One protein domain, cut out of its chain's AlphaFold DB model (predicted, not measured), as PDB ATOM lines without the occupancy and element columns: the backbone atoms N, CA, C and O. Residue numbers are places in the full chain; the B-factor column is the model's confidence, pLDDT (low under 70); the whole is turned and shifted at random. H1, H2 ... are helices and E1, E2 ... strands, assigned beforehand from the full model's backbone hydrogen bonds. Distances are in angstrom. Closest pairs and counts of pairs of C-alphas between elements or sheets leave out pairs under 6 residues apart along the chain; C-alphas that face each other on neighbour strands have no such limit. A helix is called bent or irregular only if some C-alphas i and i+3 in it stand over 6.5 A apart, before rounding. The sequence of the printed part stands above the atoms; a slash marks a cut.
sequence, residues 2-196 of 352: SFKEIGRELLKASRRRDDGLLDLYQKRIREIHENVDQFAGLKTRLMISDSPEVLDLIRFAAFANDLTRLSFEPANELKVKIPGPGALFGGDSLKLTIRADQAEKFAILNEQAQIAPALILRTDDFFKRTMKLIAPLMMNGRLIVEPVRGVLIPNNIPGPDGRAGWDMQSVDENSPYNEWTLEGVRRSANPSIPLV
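This is residues 2 to 196 of the 352 residues of an uncharacterized protein of Agrobacterium rosae (UniProt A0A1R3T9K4). Two lobes stand side by side: one is a small parallel sheet, E6 E2 E1 E10, with H3 and H5 over one face and H1 along its E6 edge; the other is a curled antiparallel sheet, E3 E5 E7 E8, with the long hairpin E7 and E8 and, toward the far end, H4 and the small parallel pair E4 and E9. E6 runs on into E7 and so passes from one sheet to the other, while the bent helix H2 has one arm over E5 and the other grazing the first sheet. The printed part has 195 residues, with five named helices and ten named strands in the order H1 H2 E1 H3 E2 E3 E4 H4 E5 H5 E6 E7 E8 E9 E10; the class is mixed, helices and strands. It is compact, with a radius of gyration of the C-alphas of 17.1 A and spans of 50 by 39 by 30 A.

H1, residues 3 to 16, begins at C-alpha 3 (76.202, 38.403, 113.298) and is 20.0 A long. H2, residues 20 to 37, was assigned as one helix by its hydrogen bonds but is bent: C-alphas 27 and 30 are 8.0 A apart, and its arms H2a, residues 20 to 27, and H2b, residues 30 to 37, are about perpendicular at 84 degrees. E1, residues 43 to 48, H3, residues 54 to 64 and 15.2 A long, and E2, residues 67 to 72, follow. Next come E3, residues 78 to 81, E4, residues 95 to 97, and H4, residues 100 to 106, which is irregular, with C-alphas 101 and 104 7.3 A apart. E5, residues 116 to 122, is 18.8 A long; H5, residues 125 to 139, is 21.0 A long and irregular, with C-alphas 133 and 136 7.4 A apart. E6 is residues 143 to 145. E7, residues 148 to 158, spans 25.3 A and bends by 54 degrees at residue 151; E8, residues 164 to 170, spans 19.5 A. E9 is residues 179 to 181, and E10, residues 193 to 195, ends at C-alpha 195 (94.463, 37.283, 121.751).

In the parallel sheet, N 46 and O 69 of E1 and E2 are 2.8 A apart, N 144 and O 68 of E6 and E2 2.9 A, and N 195 and O 45 of E10 and E1 3.0 A. E1, H3 and E2 form a strand-helix-strand unit, two parallel neighbours with a helix between, its crossover right-handed. H3, at a height of 8.8 A, and H5, at 8.7 A, lie on the same face, making two layers, helices over a sheet. H1 touches H5, with C-alphas 7 and 138 closest at 4.5 A, and touches H2a with its residues 9 to 14 alone, C-alphas 13 and 20 being closest at 4.5 A. The other sheet is strongly twisted: N 79 and O 121 of E3 and E5 are 2.8 A apart, N 118 and O 150 of E5 and E7 2.8 A, and N 153 and O 167 of the hairpin E7 and E8 2.8 A. H2a is over E5, while H4 only grazes this sheet with residues 105 to 106. Between E4 and E9, N 97 and O 180 are 2.8 A apart. Every O i to N i+4 pair is within hydrogen-bond range in H1, H2a, H2b and H3, but 9 of 11 in H5 and 0 of 3 in H4, where 3 of 4 O i to N i+3 pairs are.

The C-alphas farthest apart, those of Phe 63 and Asn 110, are 51.4 A apart. The printed part has no cut; the links E3 to E4, 13 residues, and E9 to E10, 11 residues, are long. The mean pLDDT of the printed part is 78.8, and 43 residues are under 70, among them 84 to 92, 105 to 114 and 183 to 196.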
ATOM      1  N   SER A   2      72.839  37.059 109.997       90.31
ATOM      2  CA  SER A   2      73.869  38.071 110.264       90.31
ATOM      3  C   SER A   2      74.392  37.978 111.703       90.31
ATOM      4  O   SER A   2      73.645  37.677 112.635       90.31
ATOM      5  N   PHE A   3      75.660  38.330 111.934       91.81
ATOM      6  CA  PHE A   3      76.202  38.403 113.298       91.81
ATOM      7  C   PHE A   3      75.501  39.445 114.177       91.81
ATOM      8  O   PHE A   3      75.466  39.298 115.398       91.81
ATOM      9  N   LYS A   4      74.879  40.464 113.563       93.56
ATOM     10  CA  LYS A   4      74.002  41.418 114.258       93.56
ATOM     11  C   LYS A   4      72.792  40.711 114.874       93.56
ATOM     12  O   LYS A   4      72.436  40.994 116.015       93.56
ATOM     13  N   GLU A   5      72.166  39.792 114.144       94.19
ATOM     14  CA  GLU A   5      71.026  39.009 114.637       94.19
ATOM     15  C   GLU A   5      71.461  38.030 115.728       94.19
ATOM     16  O   GLU A   5      70.884  38.055 116.816       94.19
ATOM     17  N   ILE A   6      72.533  37.263 115.493       93.88
ATOM     18  CA  ILE A   6      73.087  36.312 116.473       93.88
ATOM     19  C   ILE A   6      73.398  37.022 117.798       93.88
ATOM     20  O   ILE A   6      72.931  36.604 118.859       93.88
ATOM     21  N   GLY A   7      74.132  38.139 117.747       93.56
ATOM     22  CA  GLY A   7      74.495  38.906 118.938       93.56
ATOM     23  C   GLY A   7      73.280  39.461 119.691       93.56
ATOM     24  O   GLY A   7      73.235  39.398 120.922       93.56
ATOM     25  N   ARG A   8      72.255  39.950 118.978       94.94
ATOM     26  CA  ARG A   8      71.004  40.434 119.592       94.94
ATOM     27  C   ARG A   8      70.233  39.322 120.282       94.94
ATOM     28  O   ARG A   8      69.720  39.540 121.380       94.94
ATOM     29  N   GLU A   9      70.125  38.154 119.661       95.19
ATOM     30  CA  GLU A   9      69.401  37.037 120.257       95.19
ATOM     31  C   GLU A   9      70.117  36.493 121.495       95.19
ATOM     32  O   GLU A   9      69.471  36.321 122.529       95.19
ATOM     33  N   LEU A  10      71.441  36.309 121.430       94.44
ATOM     34  CA  LEU A  10      72.257  35.879 122.572       94.44
ATOM     35  C   LEU A  10      72.139  36.854 123.748       94.44
ATOM     36  O   LEU A  10      71.886  36.433 124.877       94.44
ATOM     37  N   LEU A  11      72.225  38.162 123.484       94.56
ATOM     38  CA  LEU A  11      72.043  39.199 124.502       94.56
ATOM     39  C   LEU A  11      70.618  39.206 125.081       94.56
ATOM     40  O   LEU A  11      70.413  39.400 126.280       94.56
ATOM     41  N   LYS A  12      69.600  39.010 124.239       95.19
ATOM     42  CA  LYS A  12      68.205  38.923 124.689       95.19
ATOM     43  C   LYS A  12      67.993  37.695 125.570       95.19
ATOM     44  O   LYS A  12      67.265  37.779 126.557       95.19
ATOM     45  N   ALA A  13      68.615  36.573 125.226       93.75
ATOM     46  CA  ALA A  13      68.534  35.343 125.994       93.75
ATOM     47  C   ALA A  13      69.249  35.479 127.346       93.75
ATOM     48  O   ALA A  13      68.653  35.147 128.369       93.75
ATOM     49  N   SER A  14      70.446  36.079 127.373       92.81
ATOM     50  CA  SER A  14      71.208  36.316 128.608       92.81
ATOM     51  C   SER A  14      70.487  37.230 129.606       92.81
ATOM     52  O   SER A  14      70.691  37.114 130.807       92.81
ATOM     53  N   ARG A  15      69.635  38.146 129.129       91.12
ATOM     54  CA  ARG A  15      68.831  39.043 129.981       91.12
ATOM     55  C   ARG A  15      67.549  38.407 130.512       91.12
ATOM     56  O   ARG A  15      66.973  38.921 131.464       91.12
ATOM     57  N   ARG A  16      67.050  37.352 129.862       89.62
ATOM     58  CA  ARG A  16      65.786  36.701 130.234       89.62
ATOM     59  C   ARG A  16      65.961  35.725 131.386       89.62
ATOM     60  O   ARG A  16      65.071  35.636 132.226       89.62
ATOM     61  N   ARG A  17      67.050  34.954 131.372       86.62
ATOM     62  CA  ARG A  17      67.383  33.935 132.374       86.62
ATOM     63  C   ARG A  17      68.895  33.770 132.441       86.62
ATOM     64  O   ARG A  17      69.563  33.906 131.418       86.62
ATOM     65  N   ASP A  18      69.403  33.386 133.606       80.50
ATOM     66  CA  ASP A  18      70.838  33.175 133.827       80.50
ATOM     67  C   ASP A  18      71.437  32.066 132.933       80.50
ATOM     68  O   ASP A  18      72.621  32.085 132.630       80.50
ATOM     69  N   ASP A  19      70.640  31.084 132.503       84.56
ATOM     70  CA  ASP A  19      71.027  30.025 131.550       84.56
ATOM     71  C   ASP A  19      70.618  30.316 130.096       84.56
ATOM     72  O   ASP A  19      70.946  29.549 129.191       84.56
ATOM     73  N   GLY A  20      69.928  31.431 129.835       91.25
ATOM     74  CA  GLY A  20      69.314  31.692 128.537       91.25
ATOM     75  C   GLY A  20      70.327  31.782 127.394       91.25
ATOM     76  O   GLY A  20      70.053  31.296 126.297       91.25
ATOM     77  N   LEU A  21      71.509  32.359 127.646       93.69
ATOM     78  CA  LEU A  21      72.594  32.400 126.658       93.69
ATOM     79  C   LEU A  21      73.059  30.990 126.291       93.69
ATOM     80  O   LEU A  21      73.209  30.691 125.112       93.69
ATOM     81  N   LEU A  22      73.249  30.133 127.294       92.56
ATOM     82  CA  LEU A  22      73.747  28.770 127.132       92.56
ATOM     83  C   LEU A  22      72.755  27.910 126.340       92.56
ATOM     84  O   LEU A  22      73.137  27.240 125.382       92.56
ATOM     85  N   ASP A  23      71.468  28.010 126.678       91.12
ATOM     86  CA  ASP A  23      70.382  27.318 125.980       91.12
ATOM     87  C   ASP A  23      70.251  27.753 124.519       91.12
ATOM     88  O   ASP A  23      70.063  26.921 123.627       91.12
ATOM     89  N   LEU A  24      70.323  29.061 124.256       93.00
ATOM     90  CA  LEU A  24      70.228  29.574 122.894       93.00
ATOM     91  C   LEU A  24      71.476  29.220 122.079       93.00
ATOM     92  O   LEU A  24      71.343  28.808 120.928       93.00
ATOM     93  N   TYR A  25      72.664  29.342 122.676       92.88
ATOM     94  CA  TYR A  25      73.915  28.969 122.027       92.88
ATOM     95  C   TYR A  25      73.902  27.492 121.638       92.88
ATOM     96  O   TYR A  25      74.186  27.176 120.489       92.88
ATOM     97  N   GLN A  26      73.493  26.592 122.541       90.06
ATOM     98  CA  GLN A  26      73.383  25.162 122.239       90.06
ATOM     99  C   GLN A  26      72.467  24.911 121.033       90.06
ATOM    100  O   GLN A  26      72.833  24.168 120.127       90.06
ATOM    101  N   LYS A  27      71.295  25.559 120.985       89.31
ATOM    102  CA  LYS A  27      70.333  25.405 119.879       89.31
ATOM    103  C   LYS A  27      70.866  25.898 118.535       89.31
ATOM    104  O   LYS A  27      70.430  25.403 117.502       89.31
ATOM    105  N   ARG A  28      71.771  26.880 118.545       89.88
ATOM    106  CA  ARG A  28      72.322  27.517 117.340       89.88
ATOM    107  C   ARG A  28      73.796  27.199 117.098       89.88
ATOM    108  O   ARG A  28      74.402  27.828 116.240       89.88
ATOM    109  N   ILE A  29      74.392  26.248 117.820       88.94
ATOM    110  CA  ILE A  29      75.846  26.037 117.785       88.94
ATOM    111  C   ILE A  29      76.351  25.767 116.364       88.94
ATOM    112  O   ILE A  29      77.327  26.377 115.940       88.94
ATOM    113  N   ARG A  30      75.636  24.933 115.601       87.38
ATOM    114  CA  ARG A  30      75.950  24.641 114.200       87.38
ATOM    115  C   ARG A  30      75.949  25.912 113.354       87.38
ATOM    116  O   ARG A  30      76.958  26.237 112.745       87.38
ATOM    117  N   GLU A  31      74.850  26.659 113.393       89.88
ATOM    118  CA  GLU A  31      74.700  27.902 112.634       89.88
ATOM    119  C   GLU A  31      75.776  28.930 113.013       89.88
ATOM    120  O   GLU A  31      76.369  29.553 112.138       89.88
ATOM    121  N   ILE A  32      76.060  29.112 114.307       91.44
ATOM    122  CA  ILE A  32      77.081  30.062 114.770       91.44
ATOM    123  C   ILE A  32      78.451  29.686 114.198       91.44
ATOM    124  O   ILE A  32      79.123  30.549 113.638       91.44
ATOM    125  N   HIS A  33      78.857  28.419 114.306       87.44
ATOM    126  CA  HIS A  33      80.164  27.969 113.819       87.44
ATOM    127  C   HIS A  33      80.258  28.007 112.290       87.44
ATOM    128  O   HIS A  33      81.235  28.541 111.779       87.44
ATOM    129  N   GLU A  34      79.227  27.574 111.560       87.12
ATOM    130  CA  GLU A  34      79.187  27.669 110.091       87.12
ATOM    131  C   GLU A  34      79.316  29.128 109.608       87.12
ATOM    132  O   GLU A  34      80.106  29.412 108.706       87.12
ATOM    133  N   ASN A  35      78.611  30.080 110.239       89.38
ATOM    134  CA  ASN A  35      78.743  31.504 109.896       89.38
ATOM    135  C   ASN A  35      80.148  32.040 110.218       89.38
ATOM    136  O   ASN A  35      80.690  32.840 109.457       89.38
ATOM    137  N   VAL A  36      80.747  31.626 111.341       87.19
ATOM    138  CA  VAL A  36      82.115  32.028 111.711       87.19
ATOM    139  C   VAL A  36      83.146  31.469 110.732       87.19
ATOM    140  O   VAL A  36      84.103  32.166 110.387       87.19
ATOM    141  N   ASP A  37      82.976  30.235 110.271       82.69
ATOM    142  CA  ASP A  37      83.897  29.591 109.337       82.69
ATOM    143  C   ASP A  37      83.846  30.228 107.948       82.69
ATOM    144  O   ASP A  37      84.895  30.441 107.341       82.69
ATOM    145  N   GLN A  38      82.656  30.629 107.497       84.19
ATOM    146  CA  GLN A  38      82.442  31.326 106.222       84.19
ATOM    147  C   GLN A  38      82.756  32.831 106.276       84.19
ATOM    148  O   GLN A  38      82.702  33.516 105.252       84.19
ATOM    149  N   PHE A  39      83.070  33.381 107.450       82.44
ATOM    150  CA  PHE A  39      83.350  34.804 107.594       82.44
ATOM    151  C   PHE A  39      84.678  35.190 106.930       82.44
ATOM    152  O   PHE A  39      85.747  34.752 107.351       82.44
ATOM    153  N   ALA A  40      84.607  36.051 105.912       77.00
ATOM    154  CA  ALA A  40      85.770  36.481 105.130       77.00
ATOM    155  C   ALA A  40      86.652  37.541 105.825       77.00
ATOM    156  O   ALA A  40      87.796  37.752 105.411       77.00
ATOM    157  N   GLY A  41      86.114  38.228 106.841       71.94
ATOM    158  CA  GLY A  41      86.811  39.274 107.592       71.94
ATOM    159  C   GLY A  41      87.791  38.730 108.634       71.94
ATOM    160  O   GLY A  41      87.853  37.530 108.905       71.94
ATOM    161  N   LEU A  42      88.553  39.631 109.254       72.12
ATOM    162  CA  LEU A  42      89.506  39.282 110.305       72.12
ATOM    163  C   LEU A  42      88.736  38.901 111.576       72.12
ATOM    164  O   LEU A  42      87.944  39.690 112.100       72.12
ATOM    165  N   LYS A  43      88.944  37.673 112.055       78.06
ATOM    166  CA  LYS A  43      88.294  37.132 113.250       78.06
ATOM    167  C   LYS A  43      89.316  36.826 114.333       78.06
ATOM    168  O   LYS A  43      90.329  36.175 114.083       78.06
ATOM    169  N   THR A  44      88.998  37.248 115.549       73.25
ATOM    170  CA  THR A  44      89.789  36.939 116.739       73.25
ATOM    171  C   THR A  44      88.959  36.190 117.753       73.25
ATOM    172  O   THR A  44      87.735  36.351 117.826       73.25
ATOM    173  N   ARG A  45      89.647  35.432 118.597       74.19
ATOM    174  CA  ARG A  45      89.084  34.948 119.849       74.19
ATOM    175  C   ARG A  45      89.768  35.609 121.033       74.19
ATOM    176  O   ARG A  45      90.959  35.911 120.979       74.19
ATOM    177  N   LEU A  46      88.984  35.850 122.071       78.12
ATOM    178  CA  LEU A  46      89.418  36.443 123.315       78.12
ATOM    179  C   LEU A  46      88.776  35.676 124.479       78.12
ATOM    180  O   LEU A  46      87.552  35.598 124.556       78.12
ATOM    181  N   MET A  47      89.597  35.140 125.380       80.44
ATOM    182  CA  MET A  47      89.147  34.595 126.661       80.44
ATOM    183  C   MET A  47      89.511  35.584 127.767       80.44
ATOM    184  O   MET A  47      90.668  35.992 127.865       80.44
ATOM    185  N   ILE A  48      88.528  36.000 128.567       79.62
ATOM    186  CA  ILE A  48      88.718  37.021 129.607       79.62
ATOM    187  C   ILE A  48      88.522  36.464 131.011       79.62
ATOM    188  O   ILE A  48      87.588  35.706 131.276       79.62
ATOM    189  N   SER A  49      89.381  36.910 131.917       80.19
ATOM    190  CA  SER A  49      89.315  36.660 133.354       80.19
ATOM    191  C   SER A  49      88.891  37.932 134.095       80.19
ATOM    192  O   SER A  49      88.615  38.951 133.466       80.19
ATOM    193  N   ASP A  50      88.784  37.892 135.424       79.88
ATOM    194  CA  ASP A  50      88.507  39.105 136.205       79.88
ATOM    195  C   ASP A  50      89.790  39.940 136.330       79.88
ATOM    196  O   ASP A  50      90.677  39.633 137.127       79.88
ATOM    197  N   SER A  51      89.926  40.954 135.476       78.44
ATOM    198  CA  SER A  51      91.097  41.828 135.416       78.44
ATOM    199  C   SER A  51      90.684  43.272 135.100       78.44
ATOM    200  O   SER A  51      89.737  43.494 134.335       78.44
ATOM    201  N   PRO A  52      91.389  44.280 135.649       71.81
ATOM    202  CA  PRO A  52      91.093  45.689 135.380       71.81
ATOM    203  C   PRO A  52      91.230  46.064 133.895       71.81
ATOM    204  O   PRO A  52      90.573  46.994 133.433       71.81
ATOM    205  N   GLU A  53      92.036  45.326 133.130       75.25
ATOM    206  CA  GLU A  53      92.351  45.614 131.723       75.25
ATOM    207  C   GLU A  53      91.349  44.997 130.732       75.25
ATOM    208  O   GLU A  53      91.404  45.270 129.533       75.25
ATOM    209  N   VAL A  54      90.404  44.179 131.210       82.56
ATOM    210  CA  VAL A  54      89.481  43.394 130.366       82.56
ATOM    211  C   VAL A  54      88.736  44.258 129.362       82.56
ATOM    212  O   VAL A  54      88.610  43.894 128.195       82.56
ATOM    213  N   LEU A  55      88.227  45.410 129.798       86.62
ATOM    214  CA  LEU A  55      87.438  46.262 128.916       86.62
ATOM    215  C   LEU A  55      88.300  46.846 127.796       86.62
ATOM    216  O   LEU A  55      87.836  46.912 126.661       86.62
ATOM    217  N   ASP A  56      89.545  47.224 128.083       79.25
ATOM    218  CA  ASP A  56      90.470  47.729 127.065       79.25
ATOM    219  C   ASP A  56      90.918  46.627 126.108       79.25
ATOM    220  O   ASP A  56      91.012  46.871 124.906       79.25
ATOM    221  N   LEU A  57      91.069  45.397 126.596       78.94
ATOM    222  CA  LEU A  57      91.335  44.240 125.746       78.94
ATOM    223  C   LEU A  57      90.173  43.959 124.778       78.94
ATOM    224  O   LEU A  57      90.399  43.707 123.595       78.94
ATOM    225  N   ILE A  58      88.924  44.083 125.239       85.50
ATOM    226  CA  ILE A  58      87.738  43.960 124.377       85.50
ATOM    227  C   ILE A  58      87.670  45.112 123.363       85.50
ATOM    228  O   ILE A  58      87.354  44.878 122.194       85.50
ATOM    229  N   ARG A  59      87.982  46.352 123.774       84.88
ATOM    230  CA  ARG A  59      88.057  47.504 122.855       84.88
ATOM    231  C   ARG A  59      89.091  47.251 121.768       84.88
ATOM    232  O   ARG A  59      88.777  47.385 120.587       84.88
ATOM    233  N   PHE A  60      90.293  46.847 122.163       81.62
ATOM    234  CA  PHE A  60      91.369  46.518 121.243       81.62
ATOM    235  C   PHE A  60      90.956  45.404 120.275       81.62
ATOM    236  O   PHE A  60      91.112  45.567 119.068       81.62
ATOM    237  N   ALA A  61      90.355  44.320 120.770       80.88
ATOM    238  CA  ALA A  61      89.880  43.223 119.930       80.88
ATOM    239  C   ALA A  61      88.881  43.705 118.862       80.88
ATOM    240  O   ALA A  61      89.017  43.347 117.690       80.88
ATOM    241  N   ALA A  62      87.941  44.580 119.239       84.75
ATOM    242  CA  ALA A  62      86.972  45.182 118.324       84.75
ATOM    243  C   ALA A  62      87.604  46.156 117.305       84.75
ATOM    244  O   ALA A  62      87.107  46.287 116.185       84.75
ATOM    245  N   PHE A  63      88.705  46.825 117.663       80.12
ATOM    246  CA  PHE A  63      89.486  47.657 116.741       80.12
ATOM    247  C   PHE A  63      90.329  46.828 115.775       80.12
ATOM    248  O   PHE A  63      90.365  47.117 114.579       80.12
ATOM    249  N   ALA A  64      91.000  45.794 116.266       74.12
ATOM    250  CA  ALA A  64      91.924  44.999 115.471       74.12
ATOM    251  C   ALA A  64      91.207  44.029 114.517       74.12
ATOM    252  O   ALA A  64      91.803  43.598 113.537       74.12
ATOM    253  N   ASN A  65      89.932  43.711 114.764       78.00
ATOM    254  CA  ASN A  65      89.224  42.648 114.052       78.00
ATOM    255  C   ASN A  65      87.832  43.076 113.588       78.00
ATOM    256  O   ASN A  65      87.212  43.985 114.139       78.00
ATOM    257  N   ASP A  66      87.316  42.392 112.571       80.62
ATOM    258  CA  ASP A  66      85.944  42.575 112.107       80.62
ATOM    259  C   ASP A  66      84.938  41.838 113.003       80.62
ATOM    260  O   ASP A  66      83.826  42.337 113.200       80.62
ATOM    261  N   LEU A  67      85.352  40.695 113.566       87.31
ATOM    262  CA  LEU A  67      84.572  39.868 114.483       87.31
ATOM    263  C   LEU A  67      85.416  39.402 115.680       87.31
ATOM    264  O   LEU A  67      86.474  38.798 115.514       87.31
ATOM    265  N   THR A  68      84.908  39.623 116.892       89.12
ATOM    266  CA  THR A  68      85.485  39.094 118.138       89.12
ATOM    267  C   THR A  68      84.599  37.998 118.720       89.12
ATOM    268  O   THR A  68      83.415  38.215 118.980       89.12
ATOM    269  N   ARG A  69      85.177  36.829 118.977       90.75
ATOM    270  CA  ARG A  69      84.549  35.740 119.732       90.75
ATOM    271  C   ARG A  69      85.039  35.821 121.172       90.75
ATOM    272  O   ARG A  69      86.233  35.677 121.408       90.75
ATOM    273  N   LEU A  70      84.142  36.094 122.109       91.88
ATOM    274  CA  LEU A  70      84.462  36.310 123.516       91.88
ATOM    275  C   LEU A  70      84.001  35.120 124.359       91.88
ATOM    276  O   LEU A  70      82.815  34.796 124.356       91.88
ATOM    277  N   SER A  71      84.906  34.529 125.127       90.75
ATOM    278  CA  SER A  71      84.588  33.573 126.190       90.75
ATOM    279  C   SER A  71      85.039  34.118 127.543       90.75
ATOM    280  O   SER A  71      85.945  34.947 127.640       90.75
ATOM    281  N   PHE A  72      84.380  33.672 128.608       88.00
ATOM    282  CA  PHE A  72      84.758  34.004 129.978       88.00
ATOM    283  C   PHE A  72      85.474  32.806 130.583       88.00
ATOM    284  O   PHE A  72      84.962  31.687 130.503       88.00
ATOM    285  N   GLU A  73      86.631  33.044 131.195       83.31
ATOM    286  CA  GLU A  73      87.341  32.011 131.936       83.31
ATOM    287  C   GLU A  73      86.431  31.474 133.055       83.31
ATOM    288  O   GLU A  73      85.796  32.273 133.765       83.31
ATOM    289  N   PRO A  74      86.322  30.142 133.212       79.06
ATOM    290  CA  PRO A  74      85.513  29.559 134.269       79.06
ATOM    291  C   PRO A  74      86.019  29.990 135.656       79.06
ATOM    292  O   PRO A  74      87.118  29.629 136.059       79.06
ATOM    293  N   ALA A  75      85.211  30.750 136.401       76.88
ATOM    294  CA  ALA A  75      85.509  31.175 137.766       76.88
ATOM    295  C   ALA A  75      84.226  31.414 138.576       76.88
ATOM    296  O   ALA A  75      83.181  31.724 138.000       76.88
ATOM    297  N   ASN A  76      84.338  31.343 139.907       80.44
ATOM    298  CA  ASN A  76      83.293  31.643 140.895       80.44
ATOM    299  C   ASN A  76      81.987  30.852 140.701       80.44
ATOM    300  O   ASN A  76      81.819  29.778 141.272       80.44
ATOM    301  N   GLU A  77      81.063  31.388 139.901       86.88
ATOM    302  CA  GLU A  77      79.754  30.808 139.612       86.88
ATOM    303  C   GLU A  77      79.702  30.331 138.165       86.88
ATOM    304  O   GLU A  77      79.846  31.120 137.223       86.88
ATOM    305  N   LEU A  78      79.455  29.033 137.996       87.94
ATOM    306  CA  LEU A  78      79.432  28.371 136.702       87.94
ATOM    307  C   LEU A  78      78.081  27.718 136.453       87.94
ATOM    308  O   LEU A  78      77.524  27.035 137.312       87.94
ATOM    309  N   LYS A  79      77.609  27.844 135.217       89.81
ATOM    310  CA  LYS A  79      76.579  26.977 134.661       89.81
ATOM    311  C   LYS A  79      77.205  26.040 133.651       89.81
ATOM    312  O   LYS A  79      77.802  26.477 132.670       89.81
ATOM    313  N   VAL A  80      77.025  24.750 133.900       88.06
ATOM    314  CA  VAL A  80      77.462  23.679 133.010       88.06
ATOM    315  C   VAL A  80      76.227  23.069 132.370       88.06
ATOM    316  O   VAL A  80      75.301  22.636 133.057       88.06
ATOM    317  N   LYS A  81      76.202  23.046 131.040       87.44
ATOM    318  CA  LYS A  81      75.186  22.344 130.262       87.44
ATOM    319  C   LYS A  81      75.836  21.129 129.636       87.44
ATOM    320  O   LYS A  81      76.758  21.282 128.840       87.44
ATOM    321  N   ILE A  82      75.327  19.954 129.984       84.12
ATOM    322  CA  ILE A  82      75.677  18.686 129.349       84.12
ATOM    323  C   ILE A  82      74.578  18.387 128.334       84.12
ATOM    324  O   ILE A  82      73.433  18.143 128.732       84.12
ATOM    325  N   PRO A  83      74.854  18.483 127.031       75.00
ATOM    326  CA  PRO A  83      73.796  18.325 126.054       75.00
ATOM    327  C   PRO A  83      73.414  16.861 125.901       75.00
ATOM    328  O   PRO A  83      74.268  15.979 125.904       75.00
ATOM    329  N   GLY A  84      72.111  16.611 125.771       65.44
ATOM    330  CA  GLY A  84      71.605  15.261 125.561       65.44
ATOM    331  C   GLY A  84      72.100  14.649 124.241       65.44
ATOM    332  O   GLY A  84      72.521  15.386 123.338       65.44
ATOM    333  N   PRO A  85      72.006  13.317 124.090       57.78
ATOM    334  CA  PRO A  85      72.348  12.629 122.847       57.78
ATOM    335  C   PRO A  85      71.624  13.273 121.654       57.78
ATOM    336  O   PRO A  85      70.411  13.470 121.692       57.78
ATOM    337  N   GLY A  86      72.368  13.676 120.620       57.22
ATOM    338  CA  GLY A  86      71.825  14.331 119.418       57.22
ATOM    339  C   GLY A  86      71.414  15.809 119.569       57.22
ATOM    340  O   GLY A  86      71.229  16.482 118.558       57.22
ATOM    341  N   ALA A  87      71.340  16.359 120.788       59.75
ATOM    342  CA  ALA A  87      70.841  17.719 121.037       59.75
ATOM    343  C   ALA A  87      71.835  18.845 120.692       59.75
ATOM    344  O   ALA A  87      71.429  19.999 120.569       59.75
ATOM    345  N   LEU A  88      73.130  18.532 120.578       60.31
ATOM    346  CA  LEU A  88      74.176  19.469 120.133       60.31
ATOM    347  C   LEU A  88      74.453  19.387 118.632       60.31
ATOM    348  O   LEU A  88      74.818  20.381 118.012       60.31
ATOM    349  N   PHE A  89      74.331  18.188 118.069       63.97
ATOM    350  CA  PHE A  89      74.925  17.848 116.777       63.97
ATOM    351  C   PHE A  89      73.873  17.518 115.710       63.97
ATOM    352  O   PHE A  89      74.222  17.146 114.602       63.97
ATOM    353  N   GLY A  90      72.577  17.656 116.020       54.59
ATOM    354  CA  GLY A  90      71.504  17.504 115.031       54.59
ATOM    355  C   GLY A  90      71.404  16.105 114.416       54.59
ATOM    356  O   GLY A  90      70.939  15.978 113.289       54.59
ATOM    357  N   GLY A  91      71.851  15.074 115.139       59.62
ATOM    358  CA  GLY A  91      71.967  13.698 114.643       59.62
ATOM    359  C   GLY A  91      73.374  13.309 114.175       59.62
ATOM    360  O   GLY A  91      73.649  12.117 114.070       59.62
ATOM    361  N   ASP A  92      74.279  14.272 113.976       62.19
ATOM    362  CA  ASP A  92      75.685  13.984 113.689       62.19
ATOM    363  C   ASP A  92      76.387  13.420 114.940       62.19
ATOM    364  O   ASP A  92      76.106  13.810 116.077       62.19
ATOM    365  N   SER A  93      77.334  12.502 114.748       70.44
ATOM    366  CA  SER A  93      78.210  12.041 115.827       70.44
ATOM    367  C   SER A  93      79.278  13.092 116.133       70.44
ATOM    368  O   SER A  93      79.907  13.611 115.212       70.44
ATOM    369  N   LEU A  94      79.548  13.353 117.414       77.31
ATOM    370  CA  LEU A  94      80.727  14.118 117.816       77.31
ATOM    371  C   LEU A  94      81.985  13.284 117.580       77.31
ATOM    372  O   LEU A  94      82.151  12.223 118.185       77.31
ATOM    373  N   LYS A  95      82.895  13.787 116.751       81.88
ATOM    374  CA  LYS A  95      84.232  13.218 116.610       81.88
ATOM    375  C   LYS A  95      85.179  13.903 117.588       81.88
ATOM    376  O   LYS A  95      85.342  15.118 117.539       81.88
ATOM    377  N   LEU A  96      85.816  13.125 118.459       78.44
ATOM    378  CA  LEU A  96      86.852  13.618 119.364       78.44
ATOM    379  C   LEU A  96      88.234  13.250 118.831       78.44
ATOM    380  O   LEU A  96      88.509  12.084 118.555       78.44
ATOM    381  N   THR A  97      89.107  14.245 118.710       80.62
ATOM    382  CA  THR A  97      90.527  14.060 118.406       80.62
ATOM    383  C   THR A  97      91.330  14.332 119.668       80.62
ATOM    384  O   THR A  97      91.327  15.444 120.197       80.62
ATOM    385  N   ILE A  98      92.026  13.309 120.150       76.69
ATOM    386  CA  ILE A  98      92.841  13.358 121.366       76.69
ATOM    387  C   ILE A  98      94.284  12.990 121.037       76.69
ATOM    388  O   ILE A  98      94.551  12.304 120.046       76.69
ATOM    389  N   ARG A  99      95.232  13.443 121.861       70.88
ATOM    390  CA  ARG A  99      96.615  12.975 121.744       70.88
ATOM    391  C   ARG A  99      96.703  11.505 122.154       70.88
ATOM    392  O   ARG A  99      96.030  11.081 123.089       70.88
ATOM    393  N   ALA A 100      97.575  10.749 121.490       70.94
ATOM    394  CA  ALA A 100      97.766   9.326 121.778       70.94
ATOM    395  C   ALA A 100      98.209   9.067 123.231       70.94
ATOM    396  O   ALA A 100      97.741   8.121 123.849       70.94
ATOM    397  N   ASP A 101      99.033   9.950 123.806       70.88
ATOM    398  CA  ASP A 101      99.487   9.880 125.205       70.88
ATOM    399  C   ASP A 101      98.386  10.193 126.232       70.88
ATOM    400  O   ASP A 101      98.573   9.979 127.427       70.88
ATOM    401  N   GLN A 102      97.232  10.688 125.784       70.38
ATOM    402  CA  GLN A 102      96.062  10.906 126.630       70.38
ATOM    403  C   GLN A 102      94.976   9.852 126.431       70.38
ATOM    404  O   GLN A 102      94.027   9.840 127.207       70.38
ATOM    405  N   ALA A 103      95.117   8.948 125.457       71.69
ATOM    406  CA  ALA A 103      94.092   7.965 125.109       71.69
ATOM    407  C   ALA A 103      93.655   7.090 126.296       71.69
ATOM    408  O   ALA A 103      92.473   6.779 126.413       71.69
ATOM    409  N   GLU A 104      94.566   6.766 127.218       70.12
ATOM    410  CA  GLU A 104      94.253   5.983 128.421       70.12
ATOM    411  C   GLU A 104      93.277   6.694 129.371       70.12
ATOM    412  O   GLU A 104      92.442   6.042 129.991       70.12
ATOM    413  N   LYS A 105      93.305   8.033 129.441       68.00
ATOM    414  CA  LYS A 105      92.341   8.819 130.239       68.00
ATOM    415  C   LYS A 105      90.929   8.785 129.654       68.00
ATOM    416  O   LYS A 105      89.963   9.055 130.357       68.00
ATOM    417  N   PHE A 106      90.830   8.461 128.369       68.19
ATOM    418  CA  PHE A 106      89.586   8.318 127.617       68.19
ATOM    419  C   PHE A 106      89.202   6.849 127.414       68.19
ATOM    420  O   PHE A 106      88.269   6.561 126.660       68.19
ATOM    421  N   ALA A 107      89.918   5.920 128.056       61.22
ATOM    422  CA  ALA A 107      89.649   4.499 127.936       61.22
ATOM    423  C   ALA A 107      88.234   4.171 128.434       61.22
ATOM    424  O   ALA A 107      87.749   4.682 129.444       61.22
ATOM    425  N   ILE A 108      87.567   3.304 127.681       57.22
ATOM    426  CA  ILE A 108      86.183   2.909 127.910       57.22
ATOM    427  C   ILE A 108      86.143   1.959 129.115       57.22
ATOM    428  O   ILE A 108      86.590   0.817 129.026       57.22
ATOM    429  N   LEU A 109      85.589   2.416 130.237       52.28
ATOM    430  CA  LEU A 109      85.226   1.550 131.359       52.28
ATOM    431  C   LEU A 109      83.882   0.875 131.048       52.28
ATOM    432  O   LEU A 109      82.872   1.553 130.875       52.28
ATOM    433  N   ASN A 110      83.863  -0.461 131.012       50.00
ATOM    434  CA  ASN A 110      82.649  -1.282 130.873       50.00
ATOM    435  C   ASN A 110      81.810  -0.994 129.610       50.00
ATOM    436  O   ASN A 110      80.594  -0.853 129.701       50.00
ATOM    437  N   GLU A 111      82.452  -0.866 128.443       48.28
ATOM    438  CA  GLU A 111      81.792  -0.626 127.139       48.28
ATOM    439  C   GLU A 111      80.942   0.662 127.047       48.28
ATOM    440  O   GLU A 111      80.314   0.928 126.022       48.28
ATOM    441  N   GLN A 112      80.962   1.512 128.077       53.56
ATOM    442  CA  GLN A 112      80.275   2.797 128.102       53.56
ATOM    443  C   GLN A 112      81.304   3.920 128.088       53.56
ATOM    444  O   GLN A 112      82.108   4.073 129.006       53.56
ATOM    445  N   ALA A 113      81.283   4.730 127.031       54.19
ATOM    446  CA  ALA A 113      82.036   5.973 127.018       54.19
ATOM    447  C   ALA A 113      81.470   6.886 128.118       54.19
ATOM    448  O   ALA A 113      80.365   7.405 127.991       54.19
ATOM    449  N   GLN A 114      82.219   7.077 129.204       68.00
ATOM    450  CA  GLN A 114      81.812   7.935 130.324       68.00
ATOM    451  C   GLN A 114      82.154   9.410 130.079       68.00
ATOM    452  O   GLN A 114      82.273  10.184 131.016       68.00
ATOM    453  N   ILE A 115      82.347   9.815 128.827       77.50
ATOM    454  CA  ILE A 115      82.689  11.192 128.483       77.50
ATOM    455  C   ILE A 115      81.444  11.967 128.095       77.50
ATOM    456  O   ILE A 115      80.587  11.468 127.362       77.50
ATOM    457  N   ALA A 116      81.356  13.205 128.565       81.31
ATOM    458  CA  ALA A 116      80.209  14.054 128.294       81.31
ATOM    459  C   ALA A 116      80.665  15.398 127.709       81.31
ATOM    460  O   ALA A 116      81.426  16.116 128.362       81.31
ATOM    461  N   PRO A 117      80.219  15.778 126.497       86.50
ATOM    462  CA  PRO A 117      80.453  17.124 126.002       86.50
ATOM    463  C   PRO A 117      79.743  18.127 126.913       86.50
ATOM    464  O   PRO A 117      78.606  17.911 127.332       86.50
ATOM    465  N   ALA A 118      80.406  19.239 127.198       88.56
ATOM    466  CA  ALA A 118      79.899  20.270 128.080       88.56
ATOM    467  C   ALA A 118      80.118  21.665 127.498       88.56
ATOM    468  O   ALA A 118      81.137  21.968 126.872       88.56
ATOM    469  N   LEU A 119      79.135  22.524 127.744       91.06
ATOM    470  CA  LEU A 119      79.228  23.961 127.541       91.06
ATOM    471  C   LEU A 119      79.245  24.631 128.914       91.06
ATOM    472  O   LEU A 119      78.340  24.405 129.722       91.06
ATOM    473  N   ILE A 120      80.257  25.453 129.170       89.25
ATOM    474  CA  ILE A 120      80.463  26.133 130.448       89.25
ATOM    475  C   ILE A 120      80.310  27.635 130.255       89.25
ATOM    476  O   ILE A 120      80.925  28.234 129.371       89.25
ATOM    477  N   LEU A 121      79.503  28.253 131.109       91.69
ATOM    478  CA  LEU A 121      79.317  29.696 131.149       91.69
ATOM    479  C   LEU A 121      79.500  30.199 132.578       91.69
ATOM    480  O   LEU A 121      78.855  29.701 133.498       91.69
ATOM    481  N   ARG A 122      80.342  31.216 132.751       90.06
ATOM    482  CA  ARG A 122      80.427  31.991 133.994       90.06
ATOM    483  C   ARG A 122      79.185  32.872 134.139       90.06
ATOM    484  O   ARG A 122      78.774  33.492 133.162       90.06
ATOM    485  N   THR A 123      78.584  32.934 135.328       90.38
ATOM    486  CA  THR A 123      77.306  33.650 135.553       90.38
ATOM    487  C   THR A 123      77.316  34.659 136.698       90.38
ATOM    488  O   THR A 123      76.266  35.210 137.037       90.38
ATOM    489  N   ASP A 124      78.486  34.933 137.266       90.88
ATOM    490  CA  ASP A 124      78.649  35.854 138.386       90.88
ATOM    491  C   ASP A 124      78.441  37.338 138.005       90.88
ATOM    492  O   ASP A 124      78.171  37.715 136.857       90.88
ATOM    493  N   ASP A 125      78.575  38.226 138.992       91.62
ATOM    494  CA  ASP A 125      78.389  39.666 138.802       91.62
ATOM    495  C   ASP A 125      79.364  40.279 137.793       91.62
ATOM    496  O   ASP A 125      79.003  41.214 137.072       91.62
ATOM    497  N   PHE A 126      80.594  39.765 137.719       91.56
ATOM    498  CA  PHE A 126      81.564  40.201 136.719       91.56
ATOM    499  C   PHE A 126      81.044  39.930 135.305       91.56
ATOM    500  O   PHE A 126      81.024  40.847 134.473       91.56
ATOM    501  N   PHE A 127      80.545  38.717 135.050       92.69
ATOM    502  CA  PHE A 127      79.902  38.377 133.784       92.69
ATOM    503  C   PHE A 127      78.720  39.312 133.493       92.69
ATOM    504  O   PHE A 127      78.672  39.938 132.430       92.69
ATOM    505  N   LYS A 128      77.799  39.487 134.448       92.44
ATOM    506  CA  LYS A 128      76.596  40.329 134.280       92.44
ATOM    507  C   LYS A 128      76.942  41.789 133.966       92.44
ATOM    508  O   LYS A 128      76.356  42.383 133.052       92.44
ATOM    509  N   ARG A 129      77.911  42.374 134.681       93.12
ATOM    510  CA  ARG A 129      78.400  43.744 134.439       93.12
ATOM    511  C   ARG A 129      79.052  43.866 133.066       93.12
ATOM    512  O   ARG A 129      78.696  44.770 132.307       93.12
ATOM    513  N   THR A 130      79.943  42.941 132.720       93.62
ATOM    514  CA  THR A 130      80.662  42.956 131.440       93.62
ATOM    515  C   THR A 130      79.698  42.806 130.266       93.62
ATOM    516  O   THR A 130      79.729  43.625 129.350       93.62
ATOM    517  N   MET A 131      78.751  41.864 130.337       94.44
ATOM    518  CA  MET A 131      77.689  41.674 129.337       94.44
ATOM    519  C   MET A 131      76.872  42.947 129.084       94.44
ATOM    520  O   MET A 131      76.534  43.258 127.941       94.44
ATOM    521  N   LYS A 132      76.556  43.712 130.138       94.44
ATOM    522  CA  LYS A 132      75.840  44.989 130.004       94.44
ATOM    523  C   LYS A 132      76.678  46.031 129.261       94.44
ATOM    524  O   LYS A 132      76.130  46.745 128.424       94.44
ATOM    525  N   LEU A 133      77.973  46.109 129.560       94.56
ATOM    526  CA  LEU A 133      78.890  47.074 128.952       94.56
ATOM    527  C   LEU A 133      79.152  46.769 127.473       94.56
ATOM    528  O   LEU A 133      79.099  47.684 126.658       94.56
ATOM    529  N   ILE A 134      79.369  45.500 127.115       96.06
ATOM    530  CA  ILE A 134      79.706  45.084 125.739       96.06
ATOM    531  C   ILE A 134      78.485  44.904 124.828       96.06
ATOM    532  O   ILE A 134      78.637  44.678 123.627       96.06
ATOM    533  N   ALA A 135      77.268  45.023 125.369       96.50
ATOM    534  CA  ALA A 135      76.020  44.904 124.617       96.50
ATOM    535  C   ALA A 135      75.991  45.705 123.294       96.50
ATOM    536  O   ALA A 135      75.519  45.146 122.300       96.50
ATOM    537  N   PRO A 136      76.513  46.949 123.208       96.50
ATOM    538  CA  PRO A 136      76.572  47.681 121.943       96.50
ATOM    539  C   PRO A 136      77.371  46.951 120.853       96.50
ATOM    540  O   PRO A 136      76.944  46.942 119.699       96.50
ATOM    541  N   LEU A 137      78.479  46.287 121.202       95.88
ATOM    542  CA  LEU A 137      79.277  45.508 120.247       95.88
ATOM    543  C   LEU A 137      78.516  44.271 119.757       95.88
ATOM    544  O   LEU A 137      78.525  43.981 118.558       95.88
ATOM    545  N   MET A 138      77.807  43.585 120.660       96.44
ATOM    546  CA  MET A 138      76.961  42.439 120.301       96.44
ATOM    547  C   MET A 138      75.825  42.848 119.361       96.44
ATOM    548  O   MET A 138      75.581  42.203 118.346       96.44
ATOM    549  N   MET A 139      75.149  43.962 119.657       94.81
ATOM    550  CA  MET A 139      74.025  44.458 118.855       94.81
ATOM    551  C   MET A 139      74.417  44.877 117.433       94.81
ATOM    552  O   MET A 139      73.553  44.898 116.549       94.81
ATOM    553  N   ASN A 140      75.697  45.198 117.228       93.94
ATOM    554  CA  ASN A 140      76.277  45.593 115.948       93.94
ATOM    555  C   ASN A 140      77.084  44.479 115.273       93.94
ATOM    556  O   ASN A 140      77.683  44.716 114.227       93.94
ATOM    557  N   GLY A 141      77.039  43.252 115.808       92.62
ATOM    558  CA  GLY A 141      77.665  42.083 115.188       92.62
ATOM    559  C   GLY A 141      79.192  42.131 115.187       92.62
ATOM    560  O   GLY A 141      79.814  41.420 114.407       92.62
ATOM    561  N   ARG A 142      79.791  42.970 116.042       92.31
ATOM    562  CA  ARG A 142      81.248  43.063 116.231       92.31
ATOM    563  C   ARG A 142      81.763  42.054 117.255       92.31
ATOM    564  O   ARG A 142      82.951  41.748 117.268       92.31
ATOM    565  N   LEU A 143      80.878  41.549 118.116       94.56
ATOM    566  CA  LEU A 143      81.224  40.627 119.188       94.56
ATOM    567  C   LEU A 143      80.147  39.555 119.377       94.56
ATOM    568  O   LEU A 143      78.957  39.864 119.406       94.56
ATOM    569  N   ILE A 144      80.571  38.308 119.562       94.88
ATOM    570  CA  ILE A 144      79.713  37.186 119.957       94.88
ATOM    571  C   ILE A 144      80.262  36.619 121.255       94.88
ATOM    572  O   ILE A 144      81.461  36.385 121.362       94.88
ATOM    573  N   VAL A 145      79.383  36.399 122.228       94.81
ATOM    574  CA  VAL A 145      79.744  35.731 123.480       94.81
ATOM    575  C   VAL A 145      79.448  34.247 123.350       94.81
ATOM    576  O   VAL A 145      78.337  33.868 122.979       94.81
ATOM    577  N   GLU A 146      80.439  33.424 123.660       92.75
ATOM    578  CA  GLU A 146      80.390  31.975 123.526       92.75
ATOM    579  C   GLU A 146      80.722  31.308 124.869       92.75
ATOM    580  O   GLU A 146      81.597  31.790 125.597       92.75
ATOM    581  N   PRO A 147      80.052  30.199 125.220       92.44
ATOM    582  CA  PRO A 147      80.481  29.368 126.333       92.44
ATOM    583  C   PRO A 147      81.811  28.677 126.007       92.44
ATOM    584  O   PRO A 147      82.124  28.392 124.847       92.44
ATOM    585  N   VAL A 148      82.566  28.346 127.049       88.50
ATOM    586  CA  VAL A 148      83.735  27.472 126.929       88.50
ATOM    587  C   VAL A 148      83.247  26.063 126.601       88.50
ATOM    588  O   VAL A 148      82.281  25.577 127.192       88.50
ATOM    589  N   ARG A 149      83.896  25.409 125.636       87.50
ATOM    590  CA  ARG A 149      83.612  24.021 125.261       87.50
ATOM    591  C   ARG A 149      84.592  23.105 125.975       87.50
ATOM    592  O   ARG A 149      85.800  23.336 125.922       87.50
ATOM    593  N   GLY A 150      84.072  22.066 126.610       86.69
ATOM    594  CA  GLY A 150      84.875  21.083 127.320       86.69
ATOM    595  C   GLY A 150      84.318  19.679 127.168       86.69
ATOM    596  O   GLY A 150      83.160  19.487 126.798       86.69
ATOM    597  N   VAL A 151      85.149  18.694 127.472       84.19
ATOM    598  CA  VAL A 151      84.738  17.305 127.662       84.19
ATOM    599  C   VAL A 151      84.923  16.974 129.134       84.19
ATOM    600  O   VAL A 151      86.011  17.148 129.679       84.19
ATOM    601  N   LEU A 152      83.844  16.541 129.780       82.06
ATOM    602  CA  LEU A 152      83.872  16.033 131.144       82.06
ATOM    603  C   LEU A 152      84.293  14.568 131.115       82.06
ATOM    604  O   LEU A 152      83.752  13.780 130.336       82.06
ATOM    605  N   ILE A 153      85.247  14.233 131.972       80.44
ATOM    606  CA  ILE A 153      85.839  12.912 132.133       80.44
ATOM    607  C   ILE A 153      85.692  12.550 133.611       80.44
ATOM    608  O   ILE A 153      86.045  13.362 134.463       80.44
ATOM    609  N   PRO A 154      85.159  11.378 133.961       74.56
ATOM    610  CA  PRO A 154      85.066  10.960 135.350       74.56
ATOM    611  C   PRO A 154      86.471  10.843 135.934       74.56
ATOM    612  O   PRO A 154      87.373  10.250 135.339       74.56
ATOM    613  N   ASN A 155      86.659  11.426 137.109       71.69
ATOM    614  CA  ASN A 155      87.886  11.273 137.858       71.69
ATOM    615  C   ASN A 155      87.825   9.936 138.605       71.69
ATOM    616  O   ASN A 155      86.920   9.689 139.405       71.69
ATOM    617  N   ASN A 156      88.803   9.071 138.339       65.25
ATOM    618  CA  ASN A 156      88.908   7.754 138.969       65.25
ATOM    619  C   ASN A 156      89.316   7.834 140.451       65.25
ATOM    620  O   ASN A 156      89.322   6.814 141.139       65.25
ATOM    621  N   ILE A 157      89.661   9.026 140.946       64.19
ATOM    622  CA  ILE A 157      89.979   9.287 142.347       64.19
ATOM    623  C   ILE A 157      88.728   9.896 143.003       64.19
ATOM    624  O   ILE A 157      88.350  11.020 142.660       64.19
ATOM    625  N   PRO A 158      88.066   9.185 143.938       60.41
ATOM    626  CA  PRO A 158      86.943   9.740 144.682       60.41
ATOM    627  C   PRO A 158      87.380  10.988 145.447       60.41
ATOM    628  O   PRO A 158      88.460  11.018 146.043       60.41
ATOM    629  N   GLY A 159      86.524  12.007 145.454       62.66
ATOM    630  CA  GLY A 159      86.729  13.182 146.289       62.66
ATOM    631  C   GLY A 159      86.746  12.824 147.784       62.66
ATOM    632  O   GLY A 159      86.333  11.728 148.176       62.66
ATOM    633  N   PRO A 160      87.184  13.749 148.654       61.03
ATOM    634  CA  PRO A 160      87.181  13.548 150.107       61.03
ATOM    635  C   PRO A 160      85.783  13.274 150.699       61.03
ATOM    636  O   PRO A 160      85.674  12.800 151.825       61.03
ATOM    637  N   ASP A 161      84.717  13.539 149.944       70.75
ATOM    638  CA  ASP A 161      83.315  13.245 150.253       70.75
ATOM    639  C   ASP A 161      82.825  11.883 149.712       70.75
ATOM    640  O   ASP A 161      81.640  11.560 149.820       70.75
ATOM    641  N   GLY A 162      83.717  11.081 149.119       61.62
ATOM    642  CA  GLY A 162      83.408   9.778 148.526       61.62
ATOM    643  C   GLY A 162      82.630   9.854 147.209       61.62
ATOM    644  O   GLY A 162      82.187   8.819 146.708       61.62
ATOM    645  N   ARG A 163      82.444  11.050 146.636       65.06
ATOM    646  CA  ARG A 163      81.746  11.229 145.356       65.06
ATOM    647  C   ARG A 163      82.719  11.126 144.187       65.06
ATOM    648  O   ARG A 163      83.870  11.551 144.277       65.06
ATOM    649  N   ALA A 164      82.240  10.572 143.074       65.88
ATOM    650  CA  ALA A 164      82.980  10.564 141.819       65.88
ATOM    651  C   ALA A 164      83.162  12.008 141.330       65.88
ATOM    652  O   ALA A 164      82.181  12.719 141.090       65.88
ATOM    653  N   GLY A 165      84.418  12.444 141.231       69.19
ATOM    654  CA  GLY A 165      84.766  13.732 140.647       69.19
ATOM    655  C   GLY A 165      84.625  13.701 139.127       69.19
ATOM    656  O   GLY A 165      84.578  12.635 138.519       69.19
ATOM    657  N   TRP A 166      84.580  14.876 138.511       76.00
ATOM    658  CA  TRP A 166      84.689  15.022 137.063       76.00
ATOM    659  C   TRP A 166      85.824  15.990 136.768       76.00
ATOM    660  O   TRP A 166      85.817  17.119 137.258       76.00
ATOM    661  N   ASP A 167      86.769  15.546 135.955       75.56
ATOM    662  CA  ASP A 167      87.788  16.393 135.367       75.56
ATOM    663  C   ASP A 167      87.248  16.974 134.060       75.56
ATOM    664  O   ASP A 167      86.514  16.331 133.310       75.56
ATOM    665  N   MET A 168      87.605  18.220 133.778       77.19
ATOM    666  CA  MET A 168      87.182  18.909 132.570       77.19
ATOM    667  C   MET A 168      88.394  19.152 131.690       77.19
ATOM    668  O   MET A 168      89.335  19.832 132.100       77.19
ATOM    669  N   GLN A 169      88.345  18.643 130.463       78.19
ATOM    670  CA  GLN A 169      89.347  18.948 129.458       78.19
ATOM    671  C   GLN A 169      88.808  19.951 128.443       78.19
ATOM    672  O   GLN A 169      87.767  19.731 127.821       78.19
ATOM    673  N   SER A 170      89.532  21.054 128.270       77.00
ATOM    674  CA  SER A 170      89.189  22.099 127.310       77.00
ATOM    675  C   SER A 170      89.328  21.606 125.871       77.00
ATOM    676  O   SER A 170      90.273  20.899 125.504       77.00
ATOM    677  N   VAL A 171      88.368  22.004 125.045       79.44
ATOM    678  CA  VAL A 171      88.381  21.771 123.601       79.44
ATOM    679  C   VAL A 171      89.161  22.898 122.935       79.44
ATOM    680  O   VAL A 171      88.927  24.069 123.238       79.44
ATOM    681  N   ASP A 172      90.042  22.552 121.994       74.38
ATOM    682  CA  ASP A 172      90.735  23.504 121.133       74.38
ATOM    683  C   ASP A 172      89.715  24.446 120.515       74.38
ATOM    684  O   ASP A 172      88.706  24.052 119.918       74.38
ATOM    685  N   GLU A 173      89.981  25.727 120.679       67.69
ATOM    686  CA  GLU A 173      89.004  26.742 120.384       67.69
ATOM    687  C   GLU A 173      88.671  26.782 118.876       67.69
ATOM    688  O   GLU A 173      87.560  27.157 118.500       67.69
ATOM    689  N   ASN A 174      89.567  26.356 117.985       70.31
ATOM    690  CA  ASN A 174      89.341  26.303 116.535       70.31
ATOM    691  C   ASN A 174      88.661  25.016 116.054       70.31
ATOM    692  O   ASN A 174      88.427  24.864 114.856       70.31
ATOM    693  N   SER A 175      88.316  24.118 116.974       75.75
ATOM    694  CA  SER A 175      87.522  22.933 116.667       75.75
ATOM    695  C   SER A 175      86.169  23.311 116.049       75.75
ATOM    696  O   SER A 175      85.477  24.157 116.637       75.75
ATOM    697  N   PRO A 176      85.753  22.678 114.935       80.50
ATOM    698  CA  PRO A 176      84.394  22.770 114.396       80.50
ATOM    699  C   PRO A 176      83.299  22.408 115.411       80.50
ATOM    700  O   PRO A 176      83.571  21.952 116.526       80.50
ATOM    701  N   TYR A 177      82.030  22.588 115.030       83.69
ATOM    702  CA  TYR A 177      80.918  22.270 115.932       83.69
ATOM    703  C   TYR A 177      80.837  20.773 116.268       83.69
ATOM    704  O   TYR A 177      80.529  20.463 117.412       83.69
ATOM    705  N   ASN A 178      81.143  19.871 115.325       82.00
ATOM    706  CA  ASN A 178      81.013  18.407 115.443       82.00
ATOM    707  C   ASN A 178      82.346  17.630 115.448       82.00
ATOM    708  O   ASN A 178      82.332  16.406 115.567       82.00
ATOM    709  N   GLU A 179      83.489  18.309 115.350       84.62
ATOM    710  CA  GLU A 179      84.816  17.694 115.450       84.62
ATOM    711  C   GLU A 179      85.643  18.455 116.486       84.62
ATOM    712  O   GLU A 179      86.133  19.549 116.225       84.62
ATOM    713  N   TRP A 180      85.750  17.907 117.696       84.69
ATOM    714  CA  TRP A 180      86.450  18.551 118.803       84.69
ATOM    715  C   TRP A 180      87.833  17.959 118.971       84.69
ATOM    716  O   TRP A 180      87.992  16.766 119.214       84.69
ATOM    717  N   THR A 181      88.838  18.813 118.871       79.56
ATOM    718  CA  THR A 181      90.209  18.458 119.202       79.56
ATOM    719  C   THR A 181      90.490  18.930 120.615       79.56
ATOM    720  O   THR A 181      90.187  20.071 120.932       79.56
ATOM    721  N   LEU A 182      91.017  18.081 121.490       74.81
ATOM    722  CA  LEU A 182      91.384  18.503 122.844       74.81
ATOM    723  C   LEU A 182      92.755  19.187 122.833       74.81
ATOM    724  O   LEU A 182      93.600  18.864 121.994       74.81
ATOM    725  N   GLU A 183      92.957  20.159 123.730       60.97
ATOM    726  CA  GLU A 183      94.184  20.968 123.778       60.97
ATOM    727  C   GLU A 183      95.457  20.105 123.670       60.97
ATOM    728  O   GLU A 183      95.687  19.197 124.469       60.97
ATOM    729  N   GLY A 184      96.294  20.401 122.665       49.91
ATOM    730  CA  GLY A 184      97.581  19.727 122.439       49.91
ATOM    731  C   GLY A 184      97.750  19.036 121.079       49.91
ATOM    732  O   GLY A 184      98.864  18.623 120.764       49.91
ATOM    733  N   VAL A 185      96.704  18.954 120.250       44.19
ATOM    734  CA  VAL A 185      96.794  18.620 118.814       44.19
ATOM    735  C   VAL A 185      96.171  19.783 118.050       44.19
ATOM    736  O   VAL A 185      95.019  20.109 118.292       44.19
ATOM    737  N   ARG A 186      96.892  20.462 117.153       50.19
ATOM    738  CA  ARG A 186      96.303  21.565 116.373       50.19
ATOM    739  C   ARG A 186      96.085  21.135 114.927       50.19
ATOM    740  O   ARG A 186      97.039  20.909 114.191       50.19
ATOM    741  N   ARG A 187      94.815  21.054 114.524       40.47
ATOM    742  CA  ARG A 187      94.363  20.984 113.128       40.47
ATOM    743  C   ARG A 187      93.220  21.978 112.953       40.47
ATOM    744  O   ARG A 187      92.107  21.716 113.383       40.47
ATOM    745  N   SER A 188      93.479  23.110 112.315       40.94
ATOM    746  CA  SER A 188      92.413  23.906 111.704       40.94
ATOM    747  C   SER A 188      92.940  24.544 110.430       40.94
ATOM    748  O   SER A 188      94.066  25.036 110.403       40.94
ATOM    749  N   ALA A 189      92.125  24.500 109.378       37.06
ATOM    750  CA  ALA A 189      92.448  25.056 108.071       37.06
ATOM    751  C   ALA A 189      92.339  26.595 108.031       37.06
ATOM    752  O   ALA A 189      92.909  27.201 107.136       37.06
ATOM    753  N   ASN A 190      91.639  27.217 108.996       42.03
ATOM    754  CA  ASN A 190      91.440  28.672 109.106       42.03
ATOM    755  C   ASN A 190      91.402  29.113 110.590       42.03
ATOM    756  O   ASN A 190      90.323  29.414 111.117       42.03
ATOM    757  N   PRO A 191      92.544  29.120 111.302       52.31
ATOM    758  CA  PRO A 191      92.573  29.416 112.731       52.31
ATOM    759  C   PRO A 191      92.117  30.853 113.021       52.31
ATOM    760  O   PRO A 191      92.544  31.803 112.368       52.31
ATOM    761  N   SER A 192      91.260  31.023 114.033       44.19
ATOM    762  CA  SER A 192      91.068  32.340 114.646       44.19
ATOM    763  C   SER A 192      92.343  32.708 115.391       44.19
ATOM    764  O   SER A 192      92.928  31.867 116.077       44.19
ATOM    765  N   ILE A 193      92.765  33.961 115.264       55.00
ATOM    766  CA  ILE A 193      93.949  34.460 115.955       55.00
ATOM    767  C   ILE A 193      93.611  34.573 117.453       55.00
ATOM    768  O   ILE A 193      92.637  35.254 117.793       55.00
ATOM    769  N   PRO A 194      94.346  33.898 118.356       49.16
ATOM    770  CA  PRO A 194      94.103  34.022 119.784       49.16
ATOM    771  C   PRO A 194      94.746  35.307 120.321       49.16
ATOM    772  O   PRO A 194      95.957  35.503 120.218       49.16
ATOM    773  N   LEU A 195      93.949  36.170 120.951       51.38
ATOM    774  CA  LEU A 195      94.463  37.283 121.751       51.38
ATOM    775  C   LEU A 195      94.626  36.802 123.193       51.38
ATOM    776  O   LEU A 195      93.658  36.739 123.949       51.38
ATOM    777  N   VAL A 196      95.852  36.433 123.558       47.50
ATOM    778  CA  VAL A 196      96.201  35.971 124.907       47.50
ATOM    779  C   VAL A 196      97.004  37.055 125.611       47.50
ATOM    780  O   VAL A 196      98.014  37.502 125.077       47.50
TER     781      VAL A 196